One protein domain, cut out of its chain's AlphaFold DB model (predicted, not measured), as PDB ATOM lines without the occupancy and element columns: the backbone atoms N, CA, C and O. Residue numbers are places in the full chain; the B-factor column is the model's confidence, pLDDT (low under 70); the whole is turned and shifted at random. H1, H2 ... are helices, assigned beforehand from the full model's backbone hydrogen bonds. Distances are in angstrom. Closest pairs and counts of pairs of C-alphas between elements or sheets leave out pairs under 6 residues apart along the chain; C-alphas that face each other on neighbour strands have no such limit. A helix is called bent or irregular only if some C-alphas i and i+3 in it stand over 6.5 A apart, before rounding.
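AT A GLANCE: This is residues 13 to 83 of the 83 residues of the protein "DarT domain-containing protein" of Alteribacillus iranensis (UniProt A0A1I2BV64). Four short helices, H1 to H4, are set apart along a winding chain and make no helix bundle; a long link folds back after H3 and swings out at residues 68 to 75 to reach H4. The printed part has 71 residues, with H1, H2, H3, H4 in that order and no named strand; the class is all helix, though helices hold 31 residues, under half. It is only just compact, close to loose, with radius of gyration of the C-alphas 13.3 A and spans of 36 by 29 by 23 A.

IN THESE COORDINATES: H1, residues 13 to 21, begins at C-alpha 13 (42.794, -25.737, 24.406) and measures 14.1 A; it is only just irregular, C-alphas 13 and 16 being 6.9 A apart. H2 is residues 27 to 32, 8.6 A, and H3 residues 43 to 51, 12.6 A. H4, residues 75 to 81, 9.9 A, ends at C-alpha 81 (44.435, -12.485, 14.106).

HOW THE PARTS SIT: H1 and H2 are apart. H2 and H3 are only just apart, their closest C-alphas 8.1 A from each other. H4 is apart from H1, H2 and H3. Every O i to N i+4 pair is within hydrogen-bond range in H2, H3 and H4, and 4 of 5 in H1.

THE WHOLE: The C-alphas farthest apart, of Ser 57 and Asn 82, are 37.3 A from each other. The printed part has no cut; the link from H3 to H4, 23 residues, is long. Residue 83 is under 70 in pLDDT.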
ATOM      1  N   LYS A  13      43.460 -25.216  23.200       96.56
ATOM      2  CA  LYS A  13      42.794 -25.737  24.406       96.56
ATOM      3  C   LYS A  13      41.951 -26.983  24.140       96.56
ATOM      4  O   LYS A  13      41.684 -27.740  25.069       96.56
ATOM      5  N   ASN A  14      41.557 -27.223  22.890       96.56
ATOM      6  CA  ASN A  14      40.793 -28.409  22.509       96.56
ATOM      7  C   ASN A  14      41.695 -29.631  22.271       96.56
ATOM      8  O   ASN A  14      41.200 -30.758  22.292       96.56
ATOM      9  N   LEU A  15      43.009 -29.438  22.074       96.56
ATOM     10  CA  LEU A  15      43.942 -30.521  21.743       96.56
ATOM     11  C   LEU A  15      43.995 -31.640  22.796       96.56
ATOM     12  O   LEU A  15      43.920 -32.795  22.380       96.56
ATOM     13  N   PRO A  16      44.041 -31.373  24.121       96.19
ATOM     14  CA  PRO A  16      44.027 -32.447  25.118       96.19
ATOM     15  C   PRO A  16      42.809 -33.367  24.978       96.19
ATOM     16  O   PRO A  16      42.951 -34.585  24.953       96.19
ATOM     17  N   SER A  17      41.620 -32.782  24.795       95.31
ATOM     18  CA  SER A  17      40.360 -33.517  24.622       95.31
ATOM     19  C   SER A  17      40.336 -34.333  23.324       95.31
ATOM     20  O   SER A  17      39.818 -35.450  23.310       95.31
ATOM     21  N   ILE A  18      40.903 -33.792  22.239       96.56
ATOM     22  CA  ILE A  18      41.007 -34.479  20.942       96.56
ATOM     23  C   ILE A  18      41.966 -35.667  21.042       96.56
ATOM     24  O   ILE A  18      41.629 -36.758  20.585       96.56
ATOM     25  N   PHE A  19      43.138 -35.478  21.653       96.62
ATOM     26  CA  PHE A  19      44.130 -36.545  21.804       96.62
ATOM     27  C   PHE A  19      43.651 -37.652  22.740       96.62
ATOM     28  O   PHE A  19      43.819 -38.821  22.413       96.62
ATOM     29  N   GLU A  20      42.996 -37.301  23.846       95.75
ATOM     30  CA  GLU A  20      42.396 -38.270  24.767       95.75
ATOM     31  C   GLU A  20      41.335 -39.142  24.073       95.75
ATOM     32  O   GLU A  20      41.297 -40.354  24.269       95.75
ATOM     33  N   LYS A  21      40.474 -38.540  23.243       94.12
ATOM     34  CA  LYS A  21      39.376 -39.255  22.567       94.12
ATOM     35  C   LYS A  21      39.812 -39.958  21.281       94.12
ATOM     36  O   LYS A  21      39.080 -40.810  20.787       94.12
ATOM     37  N   GLY A  22      40.944 -39.557  20.703       95.94
ATOM     38  CA  GLY A  22      41.433 -40.047  19.413       95.94
ATOM     39  C   GLY A  22      40.557 -39.663  18.215       95.94
ATOM     40  O   GLY A  22      40.743 -40.206  17.128       95.94
ATOM     41  N   VAL A  23      39.590 -38.753  18.390       95.25
ATOM     42  CA  VAL A  23      38.618 -38.372  17.355       95.25
ATOM     43  C   VAL A  23      38.287 -36.883  17.401       95.25
ATOM     44  O   VAL A  23      38.292 -36.251  18.459       95.25
ATOM     45  N   LEU A  24      37.924 -36.333  16.241       96.31
ATOM     46  CA  LEU A  24      37.232 -35.050  16.145       96.31
ATOM     47  C   LEU A  24      35.724 -35.285  16.272       96.31
ATOM     48  O   LEU A  24      35.180 -36.215  15.680       96.31
ATOM     49  N   VAL A  25      35.046 -34.425  17.026       95.19
ATOM     50  CA  VAL A  25      33.596 -34.490  17.248       95.19
ATOM     51  C   VAL A  25      32.909 -33.291  16.606       95.19
ATOM     52  O   VAL A  25      33.433 -32.178  16.621       95.19
ATOM     53  N   ALA A  26      31.733 -33.522  16.025       95.94
ATOM     54  CA  ALA A  26      30.903 -32.455  15.480       95.94
ATOM     55  C   ALA A  26      30.346 -31.563  16.603       95.94
ATOM     56  O   ALA A  26      30.242 -31.991  17.756       95.94
ATOM     57  N   HIS A  27      29.959 -30.330  16.269       95.19
ATOM     58  CA  HIS A  27      29.502 -29.345  17.260       95.19
ATOM     59  C   HIS A  27      28.244 -29.822  18.000       95.19
ATOM     60  O   HIS A  27      28.191 -29.741  19.226       95.19
ATOM     61  N   SER A  28      27.306 -30.475  17.300       95.31
ATOM     62  CA  SER A  28      26.117 -31.060  17.939       95.31
ATOM     63  C   SER A  28      26.468 -32.109  19.004       95.31
ATOM     64  O   SER A  28      25.836 -32.171  20.060       95.31
ATOM     65  N   GLN A  29      27.533 -32.886  18.784       95.69
ATOM     66  CA  GLN A  29      28.030 -33.872  19.747       95.69
ATOM     67  C   GLN A  29      28.757 -33.227  20.928       95.69
ATOM     68  O   GLN A  29      28.656 -33.739  22.042       95.69
ATOM     69  N   VAL A  30      29.463 -32.113  20.710       94.12
ATOM     70  CA  VAL A  30      30.076 -31.326  21.792       94.12
ATOM     71  C   VAL A  30      29.000 -30.845  22.762       94.12
ATOM     72  O   VAL A  30      29.123 -31.085  23.964       94.12
ATOM     73  N   THR A  31      27.918 -30.255  22.244       91.69
ATOM     74  CA  THR A  31      26.782 -29.797  23.056       91.69
ATOM     75  C   THR A  31      26.085 -30.959  23.759       91.69
ATOM     76  O   THR A  31      25.886 -30.910  24.973       91.69
ATOM     77  N   PHE A  32      25.759 -32.030  23.029       95.19
ATOM     78  CA  PHE A  32      25.046 -33.186  23.579       95.19
ATOM     79  C   PHE A  32      25.830 -33.886  24.698       95.19
ATOM     80  O   PHE A  32      25.277 -34.192  25.754       95.19
ATOM     81  N   LYS A  33      27.135 -34.103  24.494       93.81
ATOM     82  CA  LYS A  33      28.016 -34.778  25.460       93.81
ATOM     83  C   LYS A  33      28.616 -33.832  26.502       93.81
ATOM     84  O   LYS A  33      29.385 -34.289  27.342       93.81
ATOM     85  N   LYS A  34      28.293 -32.533  26.443       93.75
ATOM     86  CA  LYS A  34      28.849 -31.480  27.309       93.75
ATOM     87  C   LYS A  34      30.384 -31.512  27.353       93.75
ATOM     88  O   LYS A  34      30.994 -31.408  28.415       93.75
ATOM     89  N   ILE A  35      31.010 -31.699  26.191       93.12
ATOM     90  CA  ILE A  35      32.472 -31.721  26.075       93.12
ATOM     91  C   ILE A  35      32.988 -30.296  26.286       93.12
ATOM     92  O   ILE A  35      32.505 -29.364  25.648       93.12
ATOM     93  N   SER A  36      33.989 -30.134  27.153       92.38
ATOM     94  CA  SER A  36      34.694 -28.857  27.294       92.38
ATOM     95  C   SER A  36      35.342 -28.481  25.959       92.38
ATOM     96  O   SER A  36      36.153 -29.244  25.425       92.38
ATOM     97  N   TYR A  37      34.938 -27.340  25.402       93.94
ATOM     98  CA  TYR A  37      35.307 -26.893  24.063       93.94
ATOM     99  C   TYR A  37      35.435 -25.368  24.028       93.94
ATOM    100  O   TYR A  37      34.525 -24.651  24.441       93.94
ATOM    101  N   SER A  38      36.568 -24.886  23.525       94.88
ATOM    102  CA  SER A  38      36.812 -23.478  23.211       94.88
ATOM    103  C   SER A  38      36.415 -23.230  21.757       94.88
ATOM    104  O   SER A  38      37.066 -23.740  20.839       94.88
ATOM    105  N   ASP A  39      35.321 -22.494  21.549       92.06
ATOM    106  CA  ASP A  39      34.845 -22.116  20.217       92.06
ATOM    107  C   ASP A  39      35.593 -20.873  19.716       92.06
ATOM    108  O   ASP A  39      35.706 -19.873  20.423       92.06
ATOM    109  N   ILE A  40      36.101 -20.948  18.487       91.50
ATOM    110  CA  ILE A  40      36.825 -19.862  17.808       91.50
ATOM    111  C   ILE A  40      36.021 -19.274  16.644       91.50
ATOM    112  O   ILE A  40      36.490 -18.359  15.965       91.50
ATOM    113  N   ALA A  41      34.842 -19.826  16.356       89.25
ATOM    114  CA  ALA A  41      33.973 -19.334  15.304       89.25
ATOM    115  C   ALA A  41      33.119 -18.161  15.804       89.25
ATOM    116  O   ALA A  41      32.736 -18.080  16.970       89.25
ATOM    117  N   TYR A  42      32.752 -17.261  14.892       89.06
ATOM    118  CA  TYR A  42      31.784 -16.215  15.203       89.06
ATOM    119  C   TYR A  42      30.405 -16.821  15.492       89.06
ATOM    120  O   TYR A  42      29.917 -17.635  14.704       89.06
ATOM    121  N   GLY A  43      29.749 -16.361  16.564       90.25
ATOM    122  CA  GLY A  43      28.443 -16.875  17.004       90.25
ATOM    123  C   GLY A  43      27.406 -16.931  15.882       90.25
ATOM    124  O   GLY A  43      26.884 -17.997  15.587       90.25
ATOM    125  N   HIS A  44      27.238 -15.840  15.127       91.94
ATOM    126  CA  HIS A  44      26.292 -15.798  14.003       91.94
ATOM    127  C   HIS A  44      26.587 -16.836  12.897       91.94
ATOM    128  O   HIS A  44      25.674 -17.298  12.210       91.94
ATOM    129  N   ILE A  45      27.857 -17.220  12.699       91.31
ATOM    130  CA  ILE A  45      28.218 -18.291  11.761       91.31
ATOM    131  C   ILE A  45      27.806 -19.640  12.345       91.31
ATOM    132  O   ILE A  45      27.263 -20.464  11.609       91.31
ATOM    133  N   GLN A  46      28.033 -19.870  13.640       93.38
ATOM    134  CA  GLN A  46      27.589 -21.096  14.303       93.38
ATOM    135  C   GLN A  46      26.065 -21.231  14.294       93.38
ATOM    136  O   GLN A  46      25.569 -22.299  13.944       93.38
ATOM    137  N   ASP A  47      25.329 -20.148  14.538       94.69
ATOM    138  CA  ASP A  47      23.861 -20.122  14.483       94.69
ATOM    139  C   ASP A  47      23.335 -20.452  13.080       94.69
ATOM    140  O   ASP A  47      22.376 -21.206  12.894       94.69
ATOM    141  N   ARG A  48      24.005 -19.942  12.041       95.88
ATOM    142  CA  ARG A  48      23.669 -20.320  10.667       95.88
ATOM    143  C   ARG A  48      23.945 -21.804  10.422       95.88
ATOM    144  O   ARG A  48      23.158 -22.475   9.760       95.88
ATOM    145  N   ARG A  49      25.059 -22.340  10.926       95.12
ATOM    146  CA  ARG A  49      25.429 -23.756  10.737       95.12
ATOM    147  C   ARG A  49      24.489 -24.708  11.483       95.12
ATOM    148  O   ARG A  49      24.190 -25.770  10.940       95.12
ATOM    149  N   SER A  50      23.990 -24.329  12.656       95.75
ATOM    150  CA  SER A  50      23.032 -25.138  13.424       95.75
ATOM    151  C   SER A  50      21.681 -25.290  12.716       95.75
ATOM    152  O   SER A  50      20.992 -26.288  12.903       95.75
ATOM    153  N   SER A  51      21.330 -24.331  11.854       96.94
ATOM    154  CA  SER A  51      20.065 -24.289  11.112       96.94
ATOM    155  C   SER A  51      20.188 -24.651   9.624       96.94
ATOM    156  O   SER A  51      19.177 -24.817   8.937       96.94
ATOM    157  N   THR A  52      21.408 -24.810   9.100       97.88
ATOM    158  CA  THR A  52      21.637 -25.161   7.689       97.88
ATOM    159  C   THR A  52      21.471 -26.665   7.471       97.88
ATOM    160  O   THR A  52      22.305 -27.450   7.920       97.88
ATOM    161  N   ARG A  53      20.440 -27.064   6.716       98.12
ATOM    162  CA  ARG A  53      20.189 -28.467   6.344       98.12
ATOM    163  C   ARG A  53      21.144 -28.954   5.254       98.12
ATOM    164  O   ARG A  53      21.267 -28.318   4.206       98.12
ATOM    165  N   VAL A  54      21.744 -30.122   5.461       97.75
ATOM    166  CA  VAL A  54      22.543 -30.826   4.451       97.75
ATOM    167  C   VAL A  54      21.608 -31.618   3.532       97.75
ATOM    168  O   VAL A  54      20.819 -32.436   3.994       97.75
ATOM    169  N   GLN A  55      21.686 -31.359   2.223       97.38
ATOM    170  CA  GLN A  55      20.818 -31.988   1.209       97.38
ATOM    171  C   GLN A  55      21.354 -33.336   0.699       97.38
ATOM    172  O   GLN A  55      20.671 -34.036  -0.040       97.38
ATOM    173  N   ALA A  56      22.581 -33.698   1.076       95.88
ATOM    174  CA  ALA A  56      23.195 -34.974   0.739       95.88
ATOM    175  C   ALA A  56      23.075 -35.950   1.913       95.88
ATOM    176  O   ALA A  56      23.219 -35.545   3.065       95.88
ATOM    177  N   SER A  57      22.858 -37.233   1.616       95.19
ATOM    178  CA  SER A  57      22.892 -38.305   2.618       95.19
ATOM    179  C   SER A  57      24.205 -38.258   3.424       95.19
ATOM    180  O   SER A  57      25.260 -38.050   2.817       95.19
ATOM    181  N   PRO A  58      24.178 -38.445   4.759       96.00
ATOM    182  CA  PRO A  58      23.044 -38.868   5.595       96.00
ATOM    183  C   PRO A  58      22.099 -37.743   6.068       96.00
ATOM    184  O   PRO A  58      21.318 -37.959   6.991       96.00
ATOM    185  N   TYR A  59      22.109 -36.569   5.426       96.88
ATOM    186  CA  TYR A  59      21.277 -35.402   5.757       96.88
ATOM    187  C   TYR A  59      21.613 -34.797   7.134       96.88
ATOM    188  O   TYR A  59      22.763 -34.815   7.551       96.88
ATOM    189  N   GLY A  60      20.653 -34.192   7.833       97.00
ATOM    190  CA  GLY A  60      20.893 -33.513   9.112       97.00
ATOM    191  C   GLY A  60      21.306 -32.051   8.950       97.00
ATOM    192  O   GLY A  60      21.073 -31.432   7.905       97.00
ATOM    193  N   MET A  61      21.879 -31.483  10.004       97.75
ATOM    194  CA  MET A  61      22.332 -30.095  10.036       97.75
ATOM    195  C   MET A  61      23.835 -30.019   9.812       97.75
ATOM    196  O   MET A  61      24.578 -30.947  10.109       97.75
ATOM    197  N   LEU A  62      24.326 -28.878   9.344       96.88
ATOM    198  CA  LEU A  62      25.760 -28.678   9.134       96.88
ATOM    199  C   LEU A  62      26.577 -28.790  10.444       96.88
ATOM    200  O   LEU A  62      27.782 -29.042  10.401       96.88
ATOM    201  N   HIS A  63      25.932 -28.638  11.605       96.12
ATOM    202  CA  HIS A  63      26.495 -28.916  12.936       96.12
ATOM    203  C   HIS A  63      26.674 -30.395  13.281       96.12
ATOM    204  O   HIS A  63      27.418 -30.687  14.217       96.12
ATOM    205  N   ASP A  64      26.080 -31.305  12.514       97.12
ATOM    206  CA  ASP A  64      26.262 -32.753  12.669       97.12
ATOM    207  C   ASP A  64      27.544 -33.265  11.996       97.12
ATOM    208  O   ASP A  64      27.883 -34.442  12.099       97.12
ATOM    209  N   TYR A  65      28.302 -32.370  11.356       96.75
ATOM    210  CA  TYR A  65      29.516 -32.688  10.611       96.75
ATOM    211  C   TYR A  65      30.738 -31.945  11.159       96.75
ATOM    212  O   TYR A  65      30.671 -30.769  11.530       96.75
ATOM    213  N   VAL A  66      31.894 -32.618  11.150       95.62
ATOM    214  CA  VAL A  66      33.192 -32.002  11.467       95.62
ATOM    215  C   VAL A  66      33.646 -31.146  10.275       95.62
ATOM    216  O   VAL A  66      33.723 -31.661   9.157       95.62
ATOM    217  N   PRO A  67      33.955 -29.849  10.464       92.50
ATOM    218  CA  PRO A  67      34.416 -28.999   9.375       92.50
ATOM    219  C   PRO A  67      35.872 -29.302   9.000       92.50
ATOM    220  O   PRO A  67      36.751 -29.356   9.865       92.50
ATOM    221  N   PHE A  68      36.122 -29.404   7.695       93.19
ATOM    222  CA  PHE A  68      37.449 -29.544   7.102       93.19
ATOM    223  C   PHE A  68      37.700 -28.465   6.046       93.19
ATOM    224  O   PHE A  68      36.766 -27.947   5.431       93.19
ATOM    225  N   TYR A  69      38.972 -28.147   5.823       90.94
ATOM    226  CA  TYR A  69      39.432 -27.124   4.891       90.94
ATOM    227  C   TYR A  69      40.467 -27.703   3.926       90.94
ATOM    228  O   TYR A  69      41.284 -28.540   4.302       90.94
ATOM    229  N   PHE A  70      40.475 -27.209   2.689       89.75
ATOM    230  CA  PHE A  70      41.481 -27.577   1.684       89.75
ATOM    231  C   PHE A  70      42.751 -26.717   1.748       89.75
ATOM    232  O   PHE A  70      43.745 -27.054   1.116       89.75
ATOM    233  N   ALA A  71      42.729 -25.615   2.501       87.75
ATOM    234  CA  ALA A  71      43.853 -24.694   2.629       87.75
ATOM    235  C   ALA A  71      44.175 -24.419   4.110       87.75
ATOM    236  O   ALA A  71      43.250 -24.314   4.919       87.75
ATOM    237  N   PRO A  72      45.461 -24.238   4.467       83.44
ATOM    238  CA  PRO A  72      45.882 -24.043   5.856       83.44
ATOM    239  C   PRO A  72      45.551 -22.650   6.414       83.44
ATOM    240  O   PRO A  72      45.492 -22.471   7.627       83.44
ATOM    241  N   LYS A  73      45.354 -21.643   5.552       85.31
ATOM    242  CA  LYS A  73      45.081 -20.252   5.950       85.31
ATOM    243  C   LYS A  73      43.653 -19.876   5.568       85.31
ATOM    244  O   LYS A  73      43.398 -19.498   4.429       85.31
ATOM    245  N   SER A  74      42.723 -19.998   6.513       83.12
ATOM    246  CA  SER A  74      41.330 -19.605   6.290       83.12
ATOM    247  C   SER A  74      41.125 -18.097   6.509       83.12
ATOM    248  O   SER A  74      41.829 -17.489   7.320       83.12
ATOM    249  N   PRO A  75      40.122 -17.481   5.856       84.88
ATOM    250  CA  PRO A  75      39.700 -16.115   6.172       84.88
ATOM    251  C   PRO A  75      39.350 -15.925   7.654       84.88
ATOM    252  O   PRO A  75      39.624 -14.876   8.223       84.88
ATOM    253  N   MET A  76      38.813 -16.964   8.304       86.69
ATOM    254  CA  MET A  76      38.529 -16.950   9.741       86.69
ATOM    255  C   MET A  76      39.808 -16.788  10.576       86.69
ATOM    256  O   MET A  76      39.811 -15.999  11.511       86.69
ATOM    257  N   LEU A  77      40.914 -17.454  10.215       84.94
ATOM    258  CA  LEU A  77      42.205 -17.261  10.894       84.94
ATOM    259  C   LEU A  77      42.740 -15.836  10.729       84.94
ATOM    260  O   LEU A  77      43.309 -15.283  11.668       84.94
ATOM    261  N   TYR A  78      42.552 -15.230   9.555       86.69
ATOM    262  CA  TYR A  78      42.897 -13.823   9.351       86.69
ATOM    263  C   TYR A  78      42.047 -12.911  10.244       86.69
ATOM    264  O   TYR A  78      42.593 -12.019  10.888       86.69
ATOM    265  N   ALA A  79      40.739 -13.157  10.318       85.81
ATOM    266  CA  ALA A  79      39.821 -12.358  11.121       85.81
ATOM    267  C   ALA A  79      40.101 -12.480  12.631       85.81
ATOM    268  O   ALA A  79      40.100 -11.474  13.326       85.81
ATOM    269  N   ILE A  80      40.444 -13.677  13.126       82.88
ATOM    270  CA  ILE A  80      40.863 -13.891  14.525       82.88
ATOM    271  C   ILE A  80      42.170 -13.146  14.834       82.88
ATOM    272  O   ILE A  80      42.316 -12.581  15.913       82.88
ATOM    273  N   LYS A  81      43.135 -13.144  13.904       83.81
ATOM    274  CA  LYS A  81      44.435 -12.485  14.106       83.81
ATOM    275  C   LYS A  81      44.340 -10.955  14.111       83.81
ATOM    276  O   LYS A  81      45.099 -10.319  14.831       83.81
ATOM    277  N   ASN A  82      43.494 -10.384  13.254       82.75
ATOM    278  CA  ASN A  82      43.409  -8.936  13.020       82.75
ATOM    279  C   ASN A  82      42.155  -8.299  13.642       82.75
ATOM    280  O   ASN A  82      41.751  -7.234  13.182       82.75
ATOM    281  N   GLY A  83      41.520  -8.986  14.597       58.28
ATOM    282  CA  GLY A  83      40.337  -8.501  15.310       58.28
ATOM    283  C   GLY A  83      40.562  -7.153  15.973       58.28
ATOM    284  O   GLY A  83      41.636  -6.983  16.593       58.28
TER     285      GLY A  83